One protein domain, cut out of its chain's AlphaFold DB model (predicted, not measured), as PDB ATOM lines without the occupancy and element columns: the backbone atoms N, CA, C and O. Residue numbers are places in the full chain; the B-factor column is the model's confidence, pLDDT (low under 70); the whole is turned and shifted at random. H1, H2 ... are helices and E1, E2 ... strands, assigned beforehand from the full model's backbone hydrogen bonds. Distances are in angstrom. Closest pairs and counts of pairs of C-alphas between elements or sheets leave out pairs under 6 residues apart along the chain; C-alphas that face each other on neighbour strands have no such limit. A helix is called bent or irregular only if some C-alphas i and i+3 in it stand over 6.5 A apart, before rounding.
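AT A GLANCE: This is residues 4 to 157 of the 479 residues of the protein "Hypothetical protein" of Dictyocha speculum (UniProt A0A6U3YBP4). A mixed sheet, E1 E2 E7 E6 E8, has H2 on one face and H3 and H4 on the opposite face, H4 over the edge strand E8. At one end, H1 packs on the small hairpin of E4 and E5; toward the other lie the strand pair E3 and E9 and the long link of residues 70 to 88. The printed part has 154 residues, with four named helices and nine named strands in the order E1 H1 E2 E3 H2 E4 E5 E6 H3 E7 H4 E8 E9. Its class is mixed, helices and strands; it is compact, with a radius of gyration of the C-alphas of 15.9 A, and rounded, spanning 48 by 36 by 29 A.

HOW THE PARTS SIT: E1, residues 4 to 6, and E2, residues 28 to 34, meet only at a point, C-alphas 4 and 33 facing each other at 5.9 A. E2 is antiparallel to E7, residues 112 to 116, with N 30 and O 114 2.8 A apart. E7 is antiparallel to E6, residues 65 to 69, with N 68 and O 113 2.8 A apart. E6 is parallel to E8, residues 143 to 146, with N 66 and O 143 2.9 A apart. H2, residues 43 to 51, is on the sheet at a height of 8.6 A, over E7 and only just over E6, with 3 C-alphas on E6; its closest C-alphas to E6 are those of Phe 51 and Val 65, 5.9 A apart. On the opposite face, H3, residues 89 to 100, lies over none of the strands; C-alphas 100 and 145 are its closest to E8, at 5.4 A. On the same face as H3, H4, residues 129 to 139, runs along E8 at 18 degrees on the local plane. H1, residues 14 to 23, is not on this sheet; its closest C-alphas to E5, residues 58 to 61, are those of Ala 23 and Ser 60, 6.2 A apart. E4, residues 52 to 55, forms a hairpin with E5, with N 53 and O 60 2.9 A apart. E3, residues 37 to 39, is antiparallel to E9, residues 152 to 154, with N 38 and O 153 2.8 A apart. In H4 every O i to N i+4 pair is within hydrogen-bond range; H1 has 3 of 6, H3 6 of 8, and H2 2 of 5 beside 3 of 6 O i to N i+3 pairs.

IN THESE COORDINATES: E1 begins at C-alpha 4, (113.634, 186.948, 208.314). H1 measures 14.7 A, E2 20.3 A, H2 13.9 A, H3 15.6 A, E7 12.2 A and H4 15.3 A. H3 is only just irregular: C-alphas 93 and 96 are 6.54 A apart. E9 ends at C-alpha 154, (125.803, 182.775, 203.977).

THE WHOLE: The C-alphas of Pro 22 and Tyr 83 are the farthest apart, at 48.7 A. The printed part has no cut. The links E6 to H3, H3 to E7 and E7 to H4 are long. Residues 4 to 26 have pLDDT under 70.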
ATOM      1  N   ALA A   4     113.702 185.643 207.668       26.31
ATOM      2  CA  ALA A   4     113.634 186.948 208.314       26.31
ATOM      3  C   ALA A   4     113.107 187.967 207.294       26.31
ATOM      4  O   ALA A   4     113.774 188.256 206.302       26.31
ATOM      5  N   VAL A   5     111.909 188.507 207.531       27.00
ATOM      6  CA  VAL A   5     111.299 189.540 206.684       27.00
ATOM      7  C   VAL A   5     111.652 190.913 207.243       27.00
ATOM      8  O   VAL A   5     111.352 191.213 208.399       27.00
ATOM      9  N   LYS A   6     112.274 191.768 206.424       29.83
ATOM     10  CA  LYS A   6     112.559 193.161 206.787       29.83
ATOM     11  C   LYS A   6     111.877 194.093 205.791       29.83
ATOM     12  O   LYS A   6     112.256 194.142 204.627       29.83
ATOM     13  N   ILE A   7     110.877 194.831 206.266       31.22
ATOM     14  CA  ILE A   7     110.214 195.904 205.519       31.22
ATOM     15  C   ILE A   7     110.950 197.199 205.861       31.22
ATOM     16  O   ILE A   7     111.012 197.580 207.031       31.22
ATOM     17  N   ILE A   8     111.542 197.863 204.867       37.03
ATOM     18  CA  ILE A   8     112.210 199.156 205.058       37.03
ATOM     19  C   ILE A   8     111.563 200.200 204.152       37.03
ATOM     20  O   ILE A   8     111.512 200.041 202.937       37.03
ATOM     21  N   GLN A   9     111.117 201.303 204.754       34.09
ATOM     22  CA  GLN A   9     110.873 202.558 204.047       34.09
ATOM     23  C   GLN A   9     112.222 203.249 203.839       34.09
ATOM     24  O   GLN A   9     112.917 203.586 204.800       34.09
ATOM     25  N   ALA A  10     112.634 203.383 202.585       33.59
ATOM     26  CA  ALA A  10     114.006 203.711 202.248       33.59
ATOM     27  C   ALA A  10     114.416 205.133 202.684       33.59
ATOM     28  O   ALA A  10     113.797 206.131 202.314       33.59
ATOM     29  N   ARG A  11     115.513 205.226 203.442       33.62
ATOM     30  CA  ARG A  11     116.275 206.453 203.704       33.62
ATOM     31  C   ARG A  11     117.757 206.095 203.683       33.62
ATOM     32  O   ARG A  11     118.191 205.472 204.638       33.62
ATOM     33  N   GLN A  12     118.483 206.540 202.648       36.56
ATOM     34  CA  GLN A  12     119.867 207.069 202.681       36.56
ATOM     35  C   GLN A  12     120.657 206.800 201.383       36.56
ATOM     36  O   GLN A  12     121.273 205.769 201.199       36.56
ATOM     37  N   HIS A  13     120.661 207.806 200.507       42.22
ATOM     38  CA  HIS A  13     121.688 208.143 199.510       42.22
ATOM     39  C   HIS A  13     121.335 209.570 199.090       42.22
ATOM     40  O   HIS A  13     120.462 209.761 198.253       42.22
ATOM     41  N   LYS A  14     121.874 210.572 199.794       46.97
ATOM     42  CA  LYS A  14     121.244 211.899 199.930       46.97
ATOM     43  C   LYS A  14     120.741 212.495 198.605       46.97
ATOM     44  O   LYS A  14     119.560 212.767 198.507       46.97
ATOM     45  N   GLU A  15     121.562 212.568 197.561       49.06
ATOM     46  CA  GLU A  15     121.196 213.279 196.322       49.06
ATOM     47  C   GLU A  15     120.231 212.519 195.388       49.06
ATOM     48  O   GLU A  15     119.355 213.129 194.779       49.06
ATOM     49  N   VAL A  16     120.352 211.189 195.272       48.25
ATOM     50  CA  VAL A  16     119.449 210.364 194.436       48.25
ATOM     51  C   VAL A  16     118.172 210.017 195.204       48.25
ATOM     52  O   VAL A  16     117.075 210.071 194.651       48.25
ATOM     53  N   MET A  17     118.277 209.750 196.506       50.91
ATOM     54  CA  MET A  17     117.123 209.460 197.359       50.91
ATOM     55  C   MET A  17     116.260 210.697 197.608       50.91
ATOM     56  O   MET A  17     115.043 210.561 197.676       50.91
ATOM     57  N   GLU A  18     116.839 211.901 197.671       54.88
ATOM     58  CA  GLU A  18     116.065 213.153 197.707       54.88
ATOM     59  C   GLU A  18     115.193 213.330 196.450       54.88
ATOM     60  O   GLU A  18     114.111 213.910 196.546       54.88
ATOM     61  N   LYS A  19     115.601 212.771 195.297       54.78
ATOM     62  CA  LYS A  19     114.787 212.724 194.068       54.78
ATOM     63  C   LYS A  19     113.793 211.553 194.031       54.78
ATOM     64  O   LYS A  19     112.725 211.697 193.442       54.78
ATOM     65  N   ILE A  20     114.123 210.408 194.640       56.78
ATOM     66  CA  ILE A  20     113.274 209.199 194.672       56.78
ATOM     67  C   ILE A  20     112.094 209.345 195.641       56.78
ATOM     68  O   ILE A  20     110.976 208.951 195.310       56.78
ATOM     69  N   VAL A  21     112.317 209.912 196.830       56.16
ATOM     70  CA  VAL A  21     111.301 210.002 197.898       56.16
ATOM     71  C   VAL A  21     110.012 210.720 197.447       56.16
ATOM     72  O   VAL A  21     108.932 210.214 197.752       56.16
ATOM     73  N   PRO A  22     110.060 211.823 196.672       54.81
ATOM     74  CA  PRO A  22     108.861 212.441 196.097       54.81
ATOM     75  C   PRO A  22     108.146 211.585 195.036       54.81
ATOM     76  O   PRO A  22     106.950 211.766 194.819       54.81
ATOM     77  N   ALA A  23     108.856 210.670 194.367       54.12
ATOM     78  CA  ALA A  23     108.352 209.867 193.250       54.12
ATOM     79  C   ALA A  23     107.744 208.513 193.670       54.12
ATOM     80  O   ALA A  23     107.168 207.823 192.829       54.12
ATOM     81  N   ALA A  24     107.865 208.114 194.944       54.34
ATOM     82  CA  ALA A  24     107.574 206.752 195.407       54.34
ATOM     83  C   ALA A  24     106.551 206.608 196.567       54.34
ATOM     84  O   ALA A  24     106.746 205.734 197.412       54.34
ATOM     85  N   PRO A  25     105.442 207.374 196.658       54.09
ATOM     86  CA  PRO A  25     104.502 207.240 197.782       54.09
ATOM     87  C   PRO A  25     103.737 205.897 197.842       54.09
ATOM     88  O   PRO A  25     103.041 205.658 198.823       54.09
ATOM     89  N   ALA A  26     103.864 205.017 196.837       64.38
ATOM     90  CA  ALA A  26     103.138 203.742 196.744       64.38
ATOM     91  C   ALA A  26     104.021 202.493 196.495       64.38
ATOM     92  O   ALA A  26     103.481 201.408 196.292       64.38
ATOM     93  N   LEU A  27     105.358 202.610 196.499       78.06
ATOM     94  CA  LEU A  27     106.241 201.453 196.280       78.06
ATOM     95  C   LEU A  27     106.410 200.657 197.582       78.06
ATOM     96  O   LEU A  27     107.000 201.156 198.541       78.06
ATOM     97  N   THR A  28     105.936 199.411 197.604       85.94
ATOM     98  CA  THR A  28     106.148 198.492 198.731       85.94
ATOM     99  C   THR A  28     107.211 197.472 198.356       85.94
ATOM    100  O   THR A  28     107.022 196.689 197.430       85.94
ATOM    101  N   LEU A  29     108.331 197.490 199.082       89.50
ATOM    102  CA  LEU A  29     109.435 196.561 198.871       89.50
ATOM    103  C   LEU A  29     109.485 195.503 199.972       89.50
ATOM    104  O   LEU A  29     109.344 195.802 201.160       89.50
ATOM    105  N   PHE A  30     109.738 194.269 199.559       88.69
ATOM    106  CA  PHE A  30     109.833 193.089 200.403       88.69
ATOM    107  C   PHE A  30     111.130 192.347 200.079       88.69
ATOM    108  O   PHE A  30     111.349 191.977 198.933       88.69
ATOM    109  N   ALA A  31     112.002 192.133 201.066       92.25
ATOM    110  CA  ALA A  31     113.235 191.370 200.873       92.25
ATOM    111  C   ALA A  31     113.182 190.019 201.588       92.25
ATOM    112  O   ALA A  31     112.716 189.940 202.729       92.25
ATOM    113  N   ILE A  32     113.711 188.984 200.930       91.25
ATOM    114  CA  ILE A  32     113.789 187.622 201.472       91.25
ATOM    115  C   ILE A  32     115.232 187.256 201.778       91.25
ATOM    116  O   ILE A  32     116.101 187.335 200.906       91.25
ATOM    117  N   PHE A  33     115.453 186.756 202.992       93.44
ATOM    118  CA  PHE A  33     116.711 186.140 203.391       93.44
ATOM    119  C   PHE A  33     116.452 184.824 204.120       93.44
ATOM    120  O   PHE A  33     115.718 184.770 205.111       93.44
ATOM    121  N   ASP A  34     117.098 183.769 203.637       90.31
ATOM    122  CA  ASP A  34     117.263 182.506 204.352       90.31
ATOM    123  C   ASP A  34     117.991 182.765 205.688       90.31
ATOM    124  O   ASP A  34     118.983 183.492 205.713       90.31
ATOM    125  N   CYS A  35     117.593 182.104 206.784       90.50
ATOM    126  CA  CYS A  35     118.191 182.315 208.119       90.50
ATOM    127  C   CYS A  35     119.714 182.117 208.216       90.50
ATOM    128  O   CYS A  35     120.323 182.562 209.184       90.50
ATOM    129  N   ARG A  36     120.330 181.440 207.241       90.50
ATOM    130  CA  ARG A  36     121.786 181.244 207.181       90.50
ATOM    131  C   ARG A  36     122.536 182.378 206.480       90.50
ATOM    132  O   ARG A  36     123.746 182.261 206.343       90.50
ATOM    133  N   HIS A  37     121.846 183.412 205.993       93.19
ATOM    134  CA  HIS A  37     122.437 184.535 205.266       93.19
ATOM    135  C   HIS A  37     122.421 185.823 206.086       93.19
ATOM    136  O   HIS A  37     121.400 186.215 206.651       93.19
ATOM    137  N   MET A  38     123.560 186.508 206.097       92.88
ATOM    138  CA  MET A  38     123.763 187.796 206.742       92.88
ATOM    139  C   MET A  38     123.951 188.889 205.689       92.88
ATOM    140  O   MET A  38     124.762 188.760 204.774       92.88
ATOM    141  N   VAL A  39     123.192 189.971 205.836       92.88
ATOM    142  CA  VAL A  39     123.113 191.085 204.882       92.88
ATOM    143  C   VAL A  39     124.095 192.189 205.274       92.88
ATOM    144  O   VAL A  39     124.207 192.522 206.457       92.88
ATOM    145  N   THR A  40     124.796 192.779 204.303       91.12
ATOM    146  CA  THR A  40     125.666 193.939 204.537       91.12
ATOM    147  C   THR A  40     124.849 195.233 204.662       91.12
ATOM    148  O   THR A  40     123.736 195.321 204.136       91.12
ATOM    149  N   PRO A  41     125.378 196.276 205.331       88.69
ATOM    150  CA  PRO A  41     124.663 197.542 205.476       88.69
ATOM    151  C   PRO A  41     124.239 198.195 204.153       88.69
ATOM    152  O   PRO A  41     123.182 198.799 204.145       88.69
ATOM    153  N   GLY A  42     125.013 198.032 203.068       87.44
ATOM    154  CA  GLY A  42     124.770 198.653 201.756       87.44
ATOM    155  C   GLY A  42     123.751 197.938 200.857       87.44
ATOM    156  O   GLY A  42     123.580 198.308 199.697       87.44
ATOM    157  N   PHE A  43     123.114 196.867 201.337       92.31
ATOM    158  CA  PHE A  43     122.243 196.037 200.505       92.31
ATOM    159  C   PHE A  43     121.063 196.808 199.899       92.31
ATOM    160  O   PHE A  43     120.737 196.638 198.722       92.31
ATOM    161  N   TRP A  44     120.401 197.642 200.700       89.06
ATOM    162  CA  TRP A  44     119.199 198.352 200.261       89.06
ATOM    163  C   TRP A  44     119.538 199.481 199.302       89.06
ATOM    164  O   TRP A  44     118.828 199.688 198.323       89.06
ATOM    165  N   GLU A  45     120.640 200.169 199.567       85.38
ATOM    166  CA  GLU A  45     121.191 201.252 198.771       85.38
ATOM    167  C   GLU A  45     121.454 200.813 197.335       85.38
ATOM    168  O   GLU A  45     121.151 201.555 196.406       85.38
ATOM    169  N   GLN A  46     121.964 199.596 197.155       87.88
ATOM    170  CA  GLN A  46     122.288 199.064 195.836       87.88
ATOM    171  C   GLN A  46     121.068 198.470 195.127       87.88
ATOM    172  O   GLN A  46     120.836 198.725 193.947       87.88
ATOM    173  N   THR A  47     120.241 197.707 195.845       91.56
ATOM    174  CA  THR A  47     119.103 196.998 195.236       91.56
ATOM    175  C   THR A  47     117.940 197.919 194.883       91.56
ATOM    176  O   THR A  47     117.278 197.698 193.868       91.56
ATOM    177  N   ILE A  48     117.695 198.980 195.662       89.56
ATOM    178  CA  ILE A  48     116.554 199.872 195.423       89.56
ATOM    179  C   ILE A  48     116.654 200.619 194.090       89.56
ATOM    180  O   ILE A  48     115.634 200.900 193.466       89.56
ATOM    181  N   LEU A  49     117.875 200.908 193.632       86.81
ATOM    182  CA  LEU A  49     118.130 201.679 192.415       86.81
ATOM    183  C   LEU A  49     117.571 200.996 191.162       86.81
ATOM    184  O   LEU A  49     117.201 201.680 190.211       86.81
ATOM    185  N   HIS A  50     117.433 199.669 191.182       90.12
ATOM    186  CA  HIS A  50     116.896 198.880 190.069       90.12
ATOM    187  C   HIS A  50     115.414 199.147 189.788       90.12
ATOM    188  O   HIS A  50     114.953 198.948 188.666       90.12
ATOM    189  N   PHE A  51     114.669 199.647 190.777       90.75
ATOM    190  CA  PHE A  51     113.251 199.982 190.632       90.75
ATOM    191  C   PHE A  51     113.022 201.395 190.092       90.75
ATOM    192  O   PHE A  51     111.879 201.832 189.987       90.75
ATOM    193  N   PHE A  52     114.079 202.132 189.749       86.94
ATOM    194  CA  PHE A  52     113.982 203.503 189.263       86.94
ATOM    195  C   PHE A  52     114.741 203.681 187.949       86.94
ATOM    196  O   PHE A  52     115.712 202.994 187.648       86.94
ATOM    197  N   ARG A  53     114.291 204.645 187.148       82.56
ATOM    198  CA  ARG A  53     114.985 205.101 185.943       82.56
ATOM    199  C   ARG A  53     115.180 206.600 185.999       82.56
ATOM    200  O   ARG A  53     114.244 207.339 186.308       82.56
ATOM    201  N   GLU A  54     116.376 207.040 185.631       76.69
ATOM    202  CA  GLU A  54     116.672 208.451 185.412       76.69
ATOM    203  C   GLU A  54     116.633 208.767 183.914       76.69
ATOM    204  O   GLU A  54     117.303 208.126 183.101       76.69
ATOM    205  N   LYS A  55     115.838 209.769 183.534       75.25
ATOM    206  CA  LYS A  55     115.794 210.303 182.171       75.25
ATOM    207  C   LYS A  55     115.824 211.822 182.241       75.25
ATOM    208  O   LYS A  55     114.976 212.430 182.883       75.25
ATOM    209  N   ASN A  56     116.803 212.438 181.577       78.38
ATOM    210  CA  ASN A  56     116.995 213.894 181.569       78.38
ATOM    211  C   ASN A  56     117.059 214.510 182.985       78.38
ATOM    212  O   ASN A  56     116.505 215.580 183.226       78.38
ATOM    213  N   GLY A  57     117.691 213.815 183.939       73.94
ATOM    214  CA  GLY A  57     117.828 214.276 185.327       73.94
ATOM    215  C   GLY A  57     116.589 214.090 186.214       73.94
ATOM    216  O   GLY A  57     116.657 214.397 187.410       73.94
ATOM    217  N   GLN A  58     115.475 213.595 185.655       73.31
ATOM    218  CA  GLN A  58     114.264 213.227 186.389       73.31
ATOM    219  C   GLN A  58     114.268 211.733 186.703       73.31
ATOM    220  O   GLN A  58     114.435 210.904 185.807       73.31
ATOM    221  N   VAL A  59     114.051 211.404 187.975       78.12
ATOM    222  CA  VAL A  59     113.938 210.025 188.453       78.12
ATOM    223  C   VAL A  59     112.465 209.637 188.501       78.12
ATOM    224  O   VAL A  59     111.635 210.382 189.018       78.12
ATOM    225  N   SER A  60     112.140 208.474 187.950       81.06
ATOM    226  CA  SER A  60     110.785 207.920 187.923       81.06
ATOM    227  C   SER A  60     110.814 206.441 188.289       81.06
ATOM    228  O   SER A  60     111.830 205.774 188.081       81.06
ATOM    229  N   LEU A  61     109.712 205.936 188.844       84.19
ATOM    230  CA  LEU A  61     109.561 204.511 189.117       84.19
ATOM    231  C   LEU A  61     109.623 203.729 187.802       84.19
ATOM    232  O   LEU A  61     108.919 204.052 186.842       84.19
ATOM    233  N   TYR A  62     110.434 202.679 187.775       86.69
ATOM    234  CA  TYR A  62     110.462 201.734 186.679       86.69
ATOM    235  C   TYR A  62     109.493 200.580 186.963       86.69
ATOM    236  O   TYR A  62     109.866 199.558 187.528       86.69
ATOM    237  N   SER A  63     108.228 200.771 186.581       86.25
ATOM    238  CA  SER A  63     107.112 199.869 186.907       86.25
ATOM    239  C   SER A  63     107.241 198.444 186.368       86.25
ATOM    240  O   SER A  63     106.568 197.548 186.876       86.25
ATOM    241  N   ASP A  64     108.069 198.240 185.341       89.50
ATOM    242  CA  ASP A  64     108.215 196.931 184.709       89.50
ATOM    243  C   ASP A  64     109.088 195.995 185.557       89.50
ATOM    244  O   ASP A  64     108.916 194.782 185.481       89.50
ATOM    245  N   VAL A  65     109.971 196.534 186.408       92.06
ATOM    246  CA  VAL A  65     110.824 195.736 187.300       92.06
ATOM    247  C   VAL A  65     110.051 195.353 188.552       92.06
ATOM    248  O   VAL A  65     109.616 196.208 189.329       92.06
ATOM    249  N   LYS A  66     109.905 194.046 188.768       93.62
ATOM    250  CA  LYS A  66     109.183 193.497 189.921       93.62
ATOM    251  C   LYS A  66     110.095 192.921 190.983       93.62
ATOM    252  O   LYS A  66     109.679 192.847 192.132       93.62
ATOM    253  N   TYR A  67     111.331 192.575 190.655       95.38
ATOM    254  CA  TYR A  67     112.300 192.168 191.662       95.38
ATOM    255  C   TYR A  67     113.740 192.346 191.185       95.38
ATOM    256  O   TYR A  67     114.015 192.347 189.986       95.38
ATOM    257  N   CYS A  68     114.646 192.467 192.152       95.75
ATOM    258  CA  CYS A  68     116.091 192.518 191.968       95.75
ATOM    259  C   CYS A  68     116.732 191.369 192.758       95.75
ATOM    260  O   CYS A  68     116.531 191.249 193.972       95.75
ATOM    261  N   GLN A  69     117.467 190.496 192.068       96.25
ATOM    262  CA  GLN A  69     118.211 189.380 192.654       96.25
ATOM    263  C   GLN A  69     119.677 189.772 192.885       96.25
ATOM    264  O   GLN A  69     120.300 190.412 192.043       96.25
ATOM    265  N   VAL A  70     120.245 189.324 194.004       94.00
ATOM    266  CA  VAL A  70     121.662 189.478 194.376       94.00
ATOM    267  C   VAL A  70     122.300 188.084 194.496       94.00
ATOM    268  O   VAL A  70     121.599 187.138 194.871       94.00
ATOM    269  N   PRO A  71     123.597 187.894 194.184       91.69
ATOM    270  CA  PRO A  71     124.256 186.594 194.310       91.69
ATOM    271  C   PRO A  71     124.164 185.986 195.717       91.69
ATOM    272  O   PRO A  71     124.087 186.682 196.736       91.69
ATOM    273  N   GLN A  72     124.218 184.656 195.773       89.88
ATOM    274  CA  GLN A  72     124.486 183.923 197.010       89.88
ATOM    275  C   GLN A  72     125.998 183.767 197.149       89.88
ATOM    276  O   GLN A  72     126.640 183.249 196.245       89.88
ATOM    277  N   ASN A  73     126.567 184.231 198.260       89.00
ATOM    278  CA  ASN A  73     127.985 184.044 198.559       89.00
ATOM    279  C   ASN A  73     128.115 183.327 199.891       89.00
ATOM    280  O   ASN A  73     127.437 183.702 200.847       89.00
ATOM    281  N   PHE A  74     129.005 182.346 199.980       90.88
ATOM    282  CA  PHE A  74     129.228 181.575 201.201       90.88
ATOM    283  C   PHE A  74     130.607 181.851 201.799       90.88
ATOM    284  O   PHE A  74     131.606 181.924 201.084       90.88
ATOM    285  N   ILE A  75     130.662 182.037 203.119       88.88
ATOM    286  CA  ILE A  75     131.915 182.281 203.848       88.88
ATOM    287  C   ILE A  75     132.711 180.974 203.931       88.88
ATOM    288  O   ILE A  75     132.146 179.926 204.232       88.88
ATOM    289  N   GLY A  76     134.027 181.054 203.716       84.25
ATOM    290  CA  GLY A  76     134.939 179.917 203.886       84.25
ATOM    291  C   GLY A  76     134.922 178.906 202.738       84.25
ATOM    292  O   GLY A  76     135.458 177.816 202.897       84.25
ATOM    293  N   VAL A  77     134.313 179.258 201.602       84.25
ATOM    294  CA  VAL A  77     134.333 178.454 200.376       84.25
ATOM    295  C   VAL A  77     135.095 179.230 199.305       84.25
ATOM    296  O   VAL A  77     134.572 180.197 198.747       84.25
ATOM    297  N   ASP A  78     136.329 178.819 199.030       82.44
ATOM    298  CA  ASP A  78     137.149 179.398 197.965       82.44
ATOM    299  C   ASP A  78     136.898 178.654 196.649       82.44
ATOM    300  O   ASP A  78     136.687 177.448 196.652       82.44
ATOM    301  N   LEU A  79     136.971 179.335 195.501       78.50
ATOM    302  CA  LEU A  79     136.686 178.713 194.194       78.50
ATOM    303  C   LEU A  79     137.601 177.516 193.878       78.50
ATOM    304  O   LEU A  79     137.184 176.549 193.239       78.50
ATOM    305  N   GLU A  80     138.848 177.560 194.349       75.88
ATOM    306  CA  GLU A  80     139.800 176.456 194.199       75.88
ATOM    307  C   GLU A  80     139.385 175.220 194.996       75.88
ATOM    308  O   GLU A  80     139.638 174.096 194.560       75.88
ATOM    309  N   THR A  81     138.698 175.422 196.121       77.19
ATOM    310  CA  THR A  81     138.255 174.371 197.041       77.19
ATOM    311  C   THR A  81     136.749 174.106 196.972       77.19
ATOM    312  O   THR A  81     136.235 173.279 197.724       77.19
ATOM    313  N   ASP A  82     136.038 174.746 196.042       82.81
ATOM    314  CA  ASP A  82     134.599 174.585 195.836       82.81
ATOM    315  C   ASP A  82     134.276 173.457 194.850       82.81
ATOM    316  O   ASP A  82     133.776 173.650 193.743       82.81
ATOM    317  N   TYR A  83     134.615 172.236 195.238       81.12
ATOM    318  CA  TYR A  83     134.512 171.066 194.365       81.12
ATOM    319  C   TYR A  83     133.080 170.626 194.059       81.12
ATOM    320  O   TYR A  83     132.872 169.843 193.134       81.12
ATOM    321  N   LEU A  84     132.112 171.104 194.844       85.38
ATOM    322  CA  LEU A  84     130.688 170.861 194.626       85.38
ATOM    323  C   LEU A  84     129.974 172.068 194.001       85.38
ATOM    324  O   LEU A  84     128.754 172.034 193.886       85.38
ATOM    325  N   ASP A  85     130.703 173.111 193.593       89.56
ATOM    326  CA  ASP A  85     130.135 174.341 193.018       89.56
ATOM    327  C   ASP A  85     129.053 174.977 193.921       89.56
ATOM    328  O   ASP A  85     127.992 175.409 193.466       89.56
ATOM    329  N   MET A  86     129.289 175.002 195.236       88.62
ATOM    330  CA  MET A  86     128.375 175.578 196.224       88.62
ATOM    331  C   MET A  86     128.204 177.087 196.056       88.62
ATOM    332  O   MET A  86     127.114 177.601 196.316       88.62
ATOM    333  N   GLN A  87     129.255 177.797 195.638       87.62
ATOM    334  CA  GLN A  87     129.181 179.218 195.298       87.62
ATOM    335  C   GLN A  87     128.359 179.441 194.028       87.62
ATOM    336  O   GLN A  87     127.813 180.528 193.851       87.62
ATOM    337  N   ASN A  88     128.267 178.432 193.152       88.69
ATOM    338  CA  ASN A  88     127.590 178.509 191.860       88.69
ATOM    339  C   ASN A  88     128.008 179.770 191.080       88.69
ATOM    340  O   ASN A  88     127.198 180.513 190.514       88.69
ATOM    341  N   GLU A  89     129.313 180.052 191.123       87.25
ATOM    342  CA  GLU A  89     129.894 181.299 190.628       87.25
ATOM    343  C   GLU A  89     129.660 181.421 189.117       87.25
ATOM    344  O   GLU A  89     129.466 182.525 188.615       87.25
ATOM    345  N   PHE A  90     129.594 180.300 188.387       87.25
ATOM    346  CA  PHE A  90     129.250 180.315 186.969       87.25
ATOM    347  C   PHE A  90     127.840 180.878 186.725       87.25
ATOM    348  O   PHE A  90     127.681 181.808 185.928       87.25
ATOM    349  N   LEU A  91     126.824 180.399 187.454       89.75
ATOM    350  CA  LEU A  91     125.463 180.930 187.343       89.75
ATOM    351  C   LEU A  91     125.426 182.414 187.721       89.75
ATOM    352  O   LEU A  91     124.921 183.242 186.960       89.75
ATOM    353  N   PHE A  92     125.968 182.759 188.888       89.44
ATOM    354  CA  PHE A  92     125.832 184.103 189.434       89.44
ATOM    355  C   PHE A  92     126.698 185.141 188.710       89.44
ATOM    356  O   PHE A  92     126.264 186.283 188.591       89.44
ATOM    357  N   ARG A  93     127.884 184.803 188.193       83.31
ATOM    358  CA  ARG A  93     128.724 185.767 187.452       83.31
ATOM    359  C   ARG A  93     128.463 185.823 185.960       83.31
ATOM    360  O   ARG A  93     128.646 186.887 185.375       83.31
ATOM    361  N   TYR A  94     128.099 184.705 185.341       83.25
ATOM    362  CA  TYR A  94     127.946 184.643 183.889       83.25
ATOM    363  C   TYR A  94     126.478 184.608 183.509       83.25
ATOM    364  O   TYR A  94     125.970 185.531 182.874       83.25
ATOM    365  N   VAL A  95     125.785 183.545 183.906       86.62
ATOM    366  CA  VAL A  95     124.457 183.236 183.375       86.62
ATOM    367  C   VAL A  95     123.438 184.298 183.784       86.62
ATOM    368  O   VAL A  95     122.701 184.786 182.932       86.62
ATOM    369  N   ASN A  96     123.420 184.726 185.049       89.31
ATOM    370  CA  ASN A  96     122.478 185.749 185.506       89.31
ATOM    371  C   ASN A  96     122.756 187.126 184.897       89.31
ATOM    372  O   ASN A  96     121.807 187.835 184.593       89.31
ATOM    373  N   CYS A  97     124.013 187.472 184.617       82.31
ATOM    374  CA  CYS A  97     124.344 188.696 183.881       82.31
ATOM    375  C   CYS A  97     123.810 188.654 182.437       82.31
ATOM    376  O   CYS A  97     123.324 189.657 181.922       82.31
ATOM    377  N   ILE A  98     123.846 187.486 181.783       81.69
ATOM    378  CA  ILE A  98     123.245 187.294 180.451       81.69
ATOM    379  C   ILE A  98     121.715 187.389 180.531       81.69
ATOM    380  O   ILE A  98     121.093 188.080 179.723       81.69
ATOM    381  N   ARG A  99     121.103 186.720 181.515       88.56
ATOM    382  CA  ARG A  99     119.646 186.729 181.732       88.56
ATOM    383  C   ARG A  99     119.123 188.127 182.083       88.56
ATOM    384  O   ARG A  99     118.012 188.474 181.682       88.56
ATOM    385  N   ASP A 100     119.923 188.934 182.777       87.25
ATOM    386  CA  ASP A 100     119.606 190.325 183.118       87.25
ATOM    387  C   ASP A 100     119.497 191.207 181.871       87.25
ATOM    388  O   ASP A 100     118.575 192.010 181.756       87.25
ATOM    389  N   GLY A 101     120.339 190.959 180.860       80.81
ATOM    390  CA  GLY A 101     120.296 191.669 179.577       80.81
ATOM    391  C   GLY A 101     118.949 191.583 178.842       80.81
ATOM    392  O   GLY A 101     118.659 192.428 177.992       80.81
ATOM    393  N   VAL A 102     118.108 190.599 179.180       84.25
ATOM    394  CA  VAL A 102     116.740 190.445 178.653       84.25
ATOM    395  C   VAL A 102     115.649 190.611 179.723       84.25
ATOM    396  O   VAL A 102     114.468 190.455 179.406       84.25
ATOM    397  N   GLY A 103     116.009 190.952 180.966       88.94
ATOM    398  CA  GLY A 103     115.082 191.131 182.092       88.94
ATOM    399  C   GLY A 103     114.414 189.835 182.560       88.94
ATOM    400  O   GLY A 103     113.264 189.863 182.999       88.94
ATOM    401  N   ALA A 104     115.088 188.691 182.399       91.31
ATOM    402  CA  ALA A 104     114.540 187.359 182.680       91.31
ATOM    403  C   ALA A 104     115.223 186.648 183.854       91.31
ATOM    404  O   ALA A 104     115.144 185.424 183.972       91.31
ATOM    405  N   VAL A 105     115.932 187.382 184.710       93.56
ATOM    406  CA  VAL A 105     116.524 186.800 185.919       93.56
ATOM    407  C   VAL A 105     115.384 186.303 186.795       93.56
ATOM    408  O   VAL A 105     114.369 186.981 186.930       93.56
ATOM    409  N   THR A 106     115.520 185.119 187.377       94.75
ATOM    410  CA  THR A 106     114.532 184.555 188.301       94.75
ATOM    411  C   THR A 106     115.032 184.643 189.732       94.75
ATOM    412  O   THR A 106     116.238 184.602 189.979       94.75
ATOM    413  N   SER A 107     114.105 184.766 190.677       94.31
ATOM    414  CA  SER A 107     114.440 184.759 192.094       94.31
ATOM    415  C   SER A 107     114.937 183.379 192.522       94.31
ATOM    416  O   SER A 107     114.379 182.363 192.117       94.31
ATOM    417  N   CYS A 108     115.970 183.353 193.361       92.69
ATOM    418  CA  CYS A 108     116.538 182.133 193.943       92.69
ATOM    419  C   CYS A 108     116.058 181.886 195.389       92.69
ATOM    420  O   CYS A 108     116.777 181.258 196.173       92.69
ATOM    421  N   GLY A 109     114.926 182.489 195.779       89.31
ATOM    422  CA  GLY A 109     114.246 182.234 197.061       89.31
ATOM    423  C   GLY A 109     114.900 182.878 198.279       89.31
ATOM    424  O   GLY A 109     114.400 182.787 199.394       89.31
ATOM    425  N   THR A 110     116.014 183.566 198.068       91.88
ATOM    426  CA  THR A 110     116.728 184.384 199.045       91.88
ATOM    427  C   THR A 110     117.499 185.456 198.286       91.88
ATOM    428  O   THR A 110     117.708 185.347 197.073       91.88
ATOM    429  N   ASN A 111     117.977 186.467 199.001       93.88
ATOM    430  CA  ASN A 111     118.859 187.503 198.467       93.88
ATOM    431  C   ASN A 111     118.175 188.313 197.361       93.88
ATOM    432  O   ASN A 111     118.796 188.700 196.376       93.88
ATOM    433  N   CYS A 112     116.871 188.528 197.508       94.50
ATOM    434  CA  CYS A 112     116.044 189.148 196.491       94.50
ATOM    435  C   CYS A 112     115.128 190.189 197.127       94.50
ATOM    436  O   CYS A 112     114.565 189.942 198.197       94.50
ATOM    437  N   VAL A 113     114.991 191.336 196.464       95.06
ATOM    438  CA  VAL A 113     114.021 192.380 196.803       95.06
ATOM    439  C   VAL A 113     112.909 192.344 195.774       95.06
ATOM    440  O   VAL A 113     113.180 192.431 194.584       95.06
ATOM    441  N   TRP A 114     111.670 192.259 196.233       94.25
ATOM    442  CA  TRP A 114     110.455 192.268 195.436       94.25
ATOM    443  C   TRP A 114     109.710 193.585 195.622       94.25
ATOM    444  O   TRP A 114     109.569 194.071 196.742       94.25
ATOM    445  N   SER A 115     109.200 194.129 194.525       91.56
ATOM    446  CA  SER A 115     108.169 195.158 194.505       91.56
ATOM    447  C   SER A 115     106.815 194.467 194.479       91.56
ATOM    448  O   SER A 115     106.475 193.781 193.512       91.56
ATOM    449  N   ILE A 116     106.070 194.615 195.571       87.69
ATOM    450  CA  ILE A 116     104.798 193.930 195.782       87.69
ATOM    451  C   ILE A 116     103.639 194.921 195.821       87.69
ATOM    452  O   ILE A 116     103.780 196.083 196.202       87.69
ATOM    453  N   GLU A 117     102.470 194.421 195.444       84.88
ATOM    454  CA  GLU A 117     101.194 195.122 195.535       84.88
ATOM    455  C   GLU A 117     100.291 194.401 196.548       84.88
ATOM    456  O   GLU A 117     100.584 193.285 196.989       84.88
ATOM    457  N   ALA A 118      99.193 195.044 196.950       79.88
ATOM    458  CA  ALA A 118      98.219 194.414 197.835       79.88
ATOM    459  C   ALA A 118      97.651 193.142 197.180       79.88
ATOM    460  O   ALA A 118      97.174 193.192 196.049       79.88
ATOM    461  N   GLY A 119      97.695 192.015 197.897       77.94
ATOM    462  CA  GLY A 119      97.260 190.713 197.375       77.94
ATOM    463  C   GLY A 119      98.324 189.947 196.582       77.94
ATOM    464  O   GLY A 119      97.981 189.012 195.869       77.94
ATOM    465  N   PHE A 120      99.603 190.329 196.675       83.62
ATOM    466  CA  PHE A 120     100.692 189.502 196.155       83.62
ATOM    467  C   PHE A 120     100.750 188.148 196.882       83.62
ATOM    468  O   PHE A 120     100.817 188.101 198.111       83.62
ATOM    469  N   GLU A 121     100.781 187.067 196.106       83.69
ATOM    470  CA  GLU A 121     100.853 185.683 196.578       83.69
ATOM    471  C   GLU A 121     102.004 184.957 195.872       83.69
ATOM    472  O   GLU A 121     102.182 185.092 194.654       83.69
ATOM    473  N   TYR A 122     102.777 184.187 196.643       85.19
ATOM    474  CA  TYR A 122     103.767 183.262 196.096       85.19
ATOM    475  C   TYR A 122     103.072 182.060 195.454       85.19
ATOM    476  O   TYR A 122     101.961 181.691 195.818       85.19
ATOM    477  N   GLU A 123     103.737 181.440 194.485       86.75
ATOM    478  CA  GLU A 123     103.288 180.179 193.906       86.75
ATOM    479  C   GLU A 123     103.536 179.019 194.878       86.75
ATOM    480  O   GLU A 123     104.677 178.652 195.132       86.75
ATOM    481  N   GLU A 124     102.473 178.407 195.392       84.06
ATOM    482  CA  GLU A 124     102.555 177.396 196.458       84.06
ATOM    483  C   GLU A 124     102.516 175.954 195.936       84.06
ATOM    484  O   GLU A 124     102.621 175.006 196.705       84.06
ATOM    485  N   LYS A 125     102.379 175.721 194.627       84.00
ATOM    486  CA  LYS A 125     102.216 174.344 194.128       84.00
ATOM    487  C   LYS A 125     103.522 173.564 194.007       84.00
ATOM    488  O   LYS A 125     103.505 172.335 194.084       84.00
ATOM    489  N   THR A 126     104.646 174.244 193.782       87.31
ATOM    490  CA  THR A 126     105.931 173.597 193.458       87.31
ATOM    491  C   THR A 126     106.950 173.720 194.584       87.31
ATOM    492  O   THR A 126     106.883 174.629 195.401       87.31
ATOM    493  N   MET A 127     107.948 172.833 194.590       89.50
ATOM    494  CA  MET A 127     109.077 172.876 195.536       89.50
ATOM    495  C   MET A 127     110.070 174.029 195.288       89.50
ATOM    496  O   MET A 127     111.059 174.134 196.020       89.50
ATOM    497  N   ILE A 128     109.863 174.801 194.215       91.19
ATOM    498  CA  ILE A 128     110.655 175.964 193.790       91.19
ATOM    499  C   ILE A 128     109.716 177.162 193.581       91.19
ATOM    500  O   ILE A 128     109.610 177.736 192.493       91.19
ATOM    501  N   GLU A 129     108.987 177.498 194.643       90.75
ATOM    502  CA  GLU A 129     107.997 178.576 194.704       90.75
ATOM    503  C   GLU A 129     108.548 179.914 194.199       90.75
ATOM    504  O   GLU A 129     107.861 180.675 193.520       90.75
ATOM    505  N   ASP A 130     109.822 180.173 194.477       92.62
ATOM    506  CA  ASP A 130     110.561 181.362 194.076       92.62
ATOM    507  C   ASP A 130     110.625 181.524 192.552       92.62
ATOM    508  O   ASP A 130     110.211 182.542 191.990       92.62
ATOM    509  N   THR A 131     111.082 180.474 191.882       93.50
ATOM    510  CA  THR A 131     111.286 180.400 190.443       93.50
ATOM    511  C   THR A 131     109.941 180.376 189.737       93.50
ATOM    512  O   THR A 131     109.757 181.098 188.758       93.50
ATOM    513  N   ALA A 132     108.978 179.609 190.253       91.56
ATOM    514  CA  ALA A 132     107.634 179.544 189.692       91.56
ATOM    515  C   ALA A 132     106.911 180.906 189.779       91.56
ATOM    516  O   ALA A 132     106.316 181.364 188.800       91.56
ATOM    517  N   THR A 133     107.056 181.624 190.898       92.31
ATOM    518  CA  THR A 133     106.526 182.993 191.044       92.31
ATOM    519  C   THR A 133     107.193 183.953 190.057       92.31
ATOM    520  O   THR A 133     106.511 184.747 189.403       92.31
ATOM    521  N   SER A 134     108.515 183.860 189.881       94.12
ATOM    522  CA  SER A 134     109.237 184.643 188.872       94.12
ATOM    523  C   SER A 134     108.764 184.354 187.446       94.12
ATOM    524  O   SER A 134     108.594 185.295 186.671       94.12
ATOM    525  N   HIS A 135     108.496 183.089 187.096       91.94
ATOM    526  CA  HIS A 135     107.924 182.729 185.792       91.94
ATOM    527  C   HIS A 135     106.590 183.439 185.578       91.94
ATOM    528  O   HIS A 135     106.444 184.153 184.589       91.94
ATOM    529  N   LYS A 136     105.655 183.339 186.531       89.19
ATOM    530  CA  LYS A 136     104.342 184.005 186.458       89.19
ATOM    531  C   LYS A 136     104.467 185.511 186.213       89.19
ATOM    532  O   LYS A 136     103.760 186.055 185.365       89.19
ATOM    533  N   VAL A 137     105.387 186.174 186.910       90.75
ATOM    534  CA  VAL A 137     105.642 187.614 186.764       90.75
ATOM    535  C   VAL A 137     106.229 187.953 185.391       90.75
ATOM    536  O   VAL A 137     105.725 188.847 184.710       90.75
ATOM    537  N   ILE A 138     107.230 187.206 184.925       91.19
ATOM    538  CA  ILE A 138     107.839 187.420 183.603       91.19
ATOM    539  C   ILE A 138     106.821 187.181 182.475       91.19
ATOM    540  O   ILE A 138     106.766 187.944 181.509       91.19
ATOM    541  N   LEU A 139     105.957 186.170 182.609       87.12
ATOM    542  CA  LEU A 139     104.879 185.860 181.657       87.12
ATOM    543  C   LEU A 139     103.793 186.940 181.583       87.12
ATOM    544  O   LEU A 139     103.037 187.002 180.607       87.12
ATOM    545  N   GLN A 140     103.694 187.796 182.598       87.19
ATOM    546  CA  GLN A 140     102.831 188.977 182.584       87.19
ATOM    547  C   GLN A 140     103.473 190.173 181.861       87.19
ATOM    548  O   GLN A 140     102.802 191.181 181.657       87.19
ATOM    549  N   GLY A 141     104.730 190.051 181.419       87.56
ATOM    550  CA  GLY A 141     105.478 191.091 180.709       87.56
ATOM    551  C   GLY A 141     106.450 191.876 181.591       87.56
ATOM    552  O   GLY A 141     107.199 192.704 181.071       87.56
ATOM    553  N   TYR A 142     106.481 191.595 182.895       91.69
ATOM    554  CA  TYR A 142     107.393 192.232 183.840       91.69
ATOM    555  C   TYR A 142     108.828 191.694 183.732       91.69
ATOM    556  O   TYR A 142     109.119 190.741 183.000       91.69
ATOM    557  N   GLU A 143     109.728 192.346 184.460       92.62
ATOM    558  CA  GLU A 143     111.167 192.120 184.454       92.62
ATOM    559  C   GLU A 143     111.680 191.737 185.843       92.62
ATOM    560  O   GLU A 143     111.290 192.316 186.864       92.62
ATOM    561  N   GLY A 144     112.595 190.770 185.851       94.62
ATOM    562  CA  GLY A 144     113.485 190.490 186.970       94.62
ATOM    563  C   GLY A 144     114.891 190.965 186.632       94.62
ATOM    564  O   GLY A 144     115.418 190.590 185.578       94.62
ATOM    565  N   THR A 145     115.485 191.769 187.511       93.50
ATOM    566  CA  THR A 145     116.843 192.299 187.330       93.50
ATOM    567  C   THR A 145     117.849 191.632 188.259       93.50
ATOM    568  O   THR A 145     117.489 190.944 189.223       93.50
ATOM    569  N   TYR A 146     119.130 191.842 187.971       92.69
ATOM    570  CA  TYR A 146     120.239 191.291 188.730       92.69
ATOM    571  C   TYR A 146     121.254 192.360 189.128       92.69
ATOM    572  O   TYR A 146     121.782 193.089 188.290       92.69
ATOM    573  N   HIS A 147     121.578 192.417 190.420       90.75
ATOM    574  CA  HIS A 147     122.667 193.235 190.944       90.75
ATOM    575  C   HIS A 147     123.802 192.333 191.408       90.75
ATOM    576  O   HIS A 147     123.730 191.734 192.485       90.75
ATOM    577  N   TYR A 148     124.863 192.234 190.610       86.88
ATOM    578  CA  TYR A 148     126.050 191.521 191.060       86.88
ATOM    579  C   TYR A 148     126.859 192.403 192.009       86.88
ATOM    580  O   TYR A 148     127.561 193.314 191.587       86.88
ATOM    581  N   GLU A 149     126.803 192.084 193.293       86.06
ATOM    582  CA  GLU A 149     127.719 192.575 194.318       86.06
ATOM    583  C   GLU A 149     127.622 191.632 195.516       86.06
ATOM    584  O   GLU A 149     126.543 191.096 195.807       86.06
ATOM    585  N   LYS A 150     128.730 191.401 196.226       88.06
ATOM    586  CA  LYS A 150     128.729 190.518 197.404       88.06
ATOM    587  C   LYS A 150     128.140 191.222 198.631       88.06
ATOM    588  O   LYS A 150     128.832 191.523 199.598       88.06
ATOM    589  N   LEU A 151     126.832 191.473 198.590       90.19
ATOM    590  CA  LEU A 151     126.081 192.176 199.638       90.19
ATOM    591  C   LEU A 151     125.529 191.246 200.721       90.19
ATOM    592  O   LEU A 151     124.940 191.702 201.700       90.19
ATOM    593  N   ILE A 152     125.647 189.934 200.533       91.81
ATOM    594  CA  ILE A 152     125.080 188.934 201.435       91.81
ATOM    595  C   ILE A 152     126.039 187.760 201.541       91.81
ATOM    596  O   ILE A 152     126.511 187.248 200.525       91.81
ATOM    597  N   PHE A 153     126.273 187.318 202.774       92.31
ATOM    598  CA  PHE A 153     127.178 186.229 203.109       92.31
ATOM    599  C   PHE A 153     126.441 185.153 203.899       92.31
ATOM    600  O   PHE A 153     125.869 185.424 204.953       92.31
ATOM    601  N   GLY A 154     126.436 183.935 203.377       91.62
ATOM    602  CA  GLY A 154     125.803 182.775 203.977       91.62
ATOM    603  C   GLY A 154     126.788 181.789 204.587       91.62
ATOM    604  O   GLY A 154     127.964 181.742 204.223       91.62
ATOM    605  N   THR A 155     126.285 180.939 205.475       91.81
ATOM    606  CA  THR A 155     126.974 179.699 205.856       91.81
ATOM    607  C   THR A 155     126.719 178.628 204.785       91.81
ATOM    608  O   THR A 155     125.553 178.422 204.422       91.81
ATOM    609  N   PRO A 156     127.759 177.965 204.241       87.88
ATOM    610  CA  PRO A 156     127.572 176.896 203.262       87.88
ATOM    611  C   PRO A 156     126.826 175.709 203.881       87.88
ATOM    612  O   PRO A 156     126.880 175.481 205.089       87.88
ATOM    613  N   LYS A 157     126.105 174.954 203.045       86.31
ATOM    614  CA  LYS A 157     125.496 173.687 203.474       86.31
ATOM    615  C   LYS A 157     126.586 172.622 203.574       86.31
ATOM    616  O   LYS A 157     127.537 172.651 202.800       86.31
TER     617      LYS A 157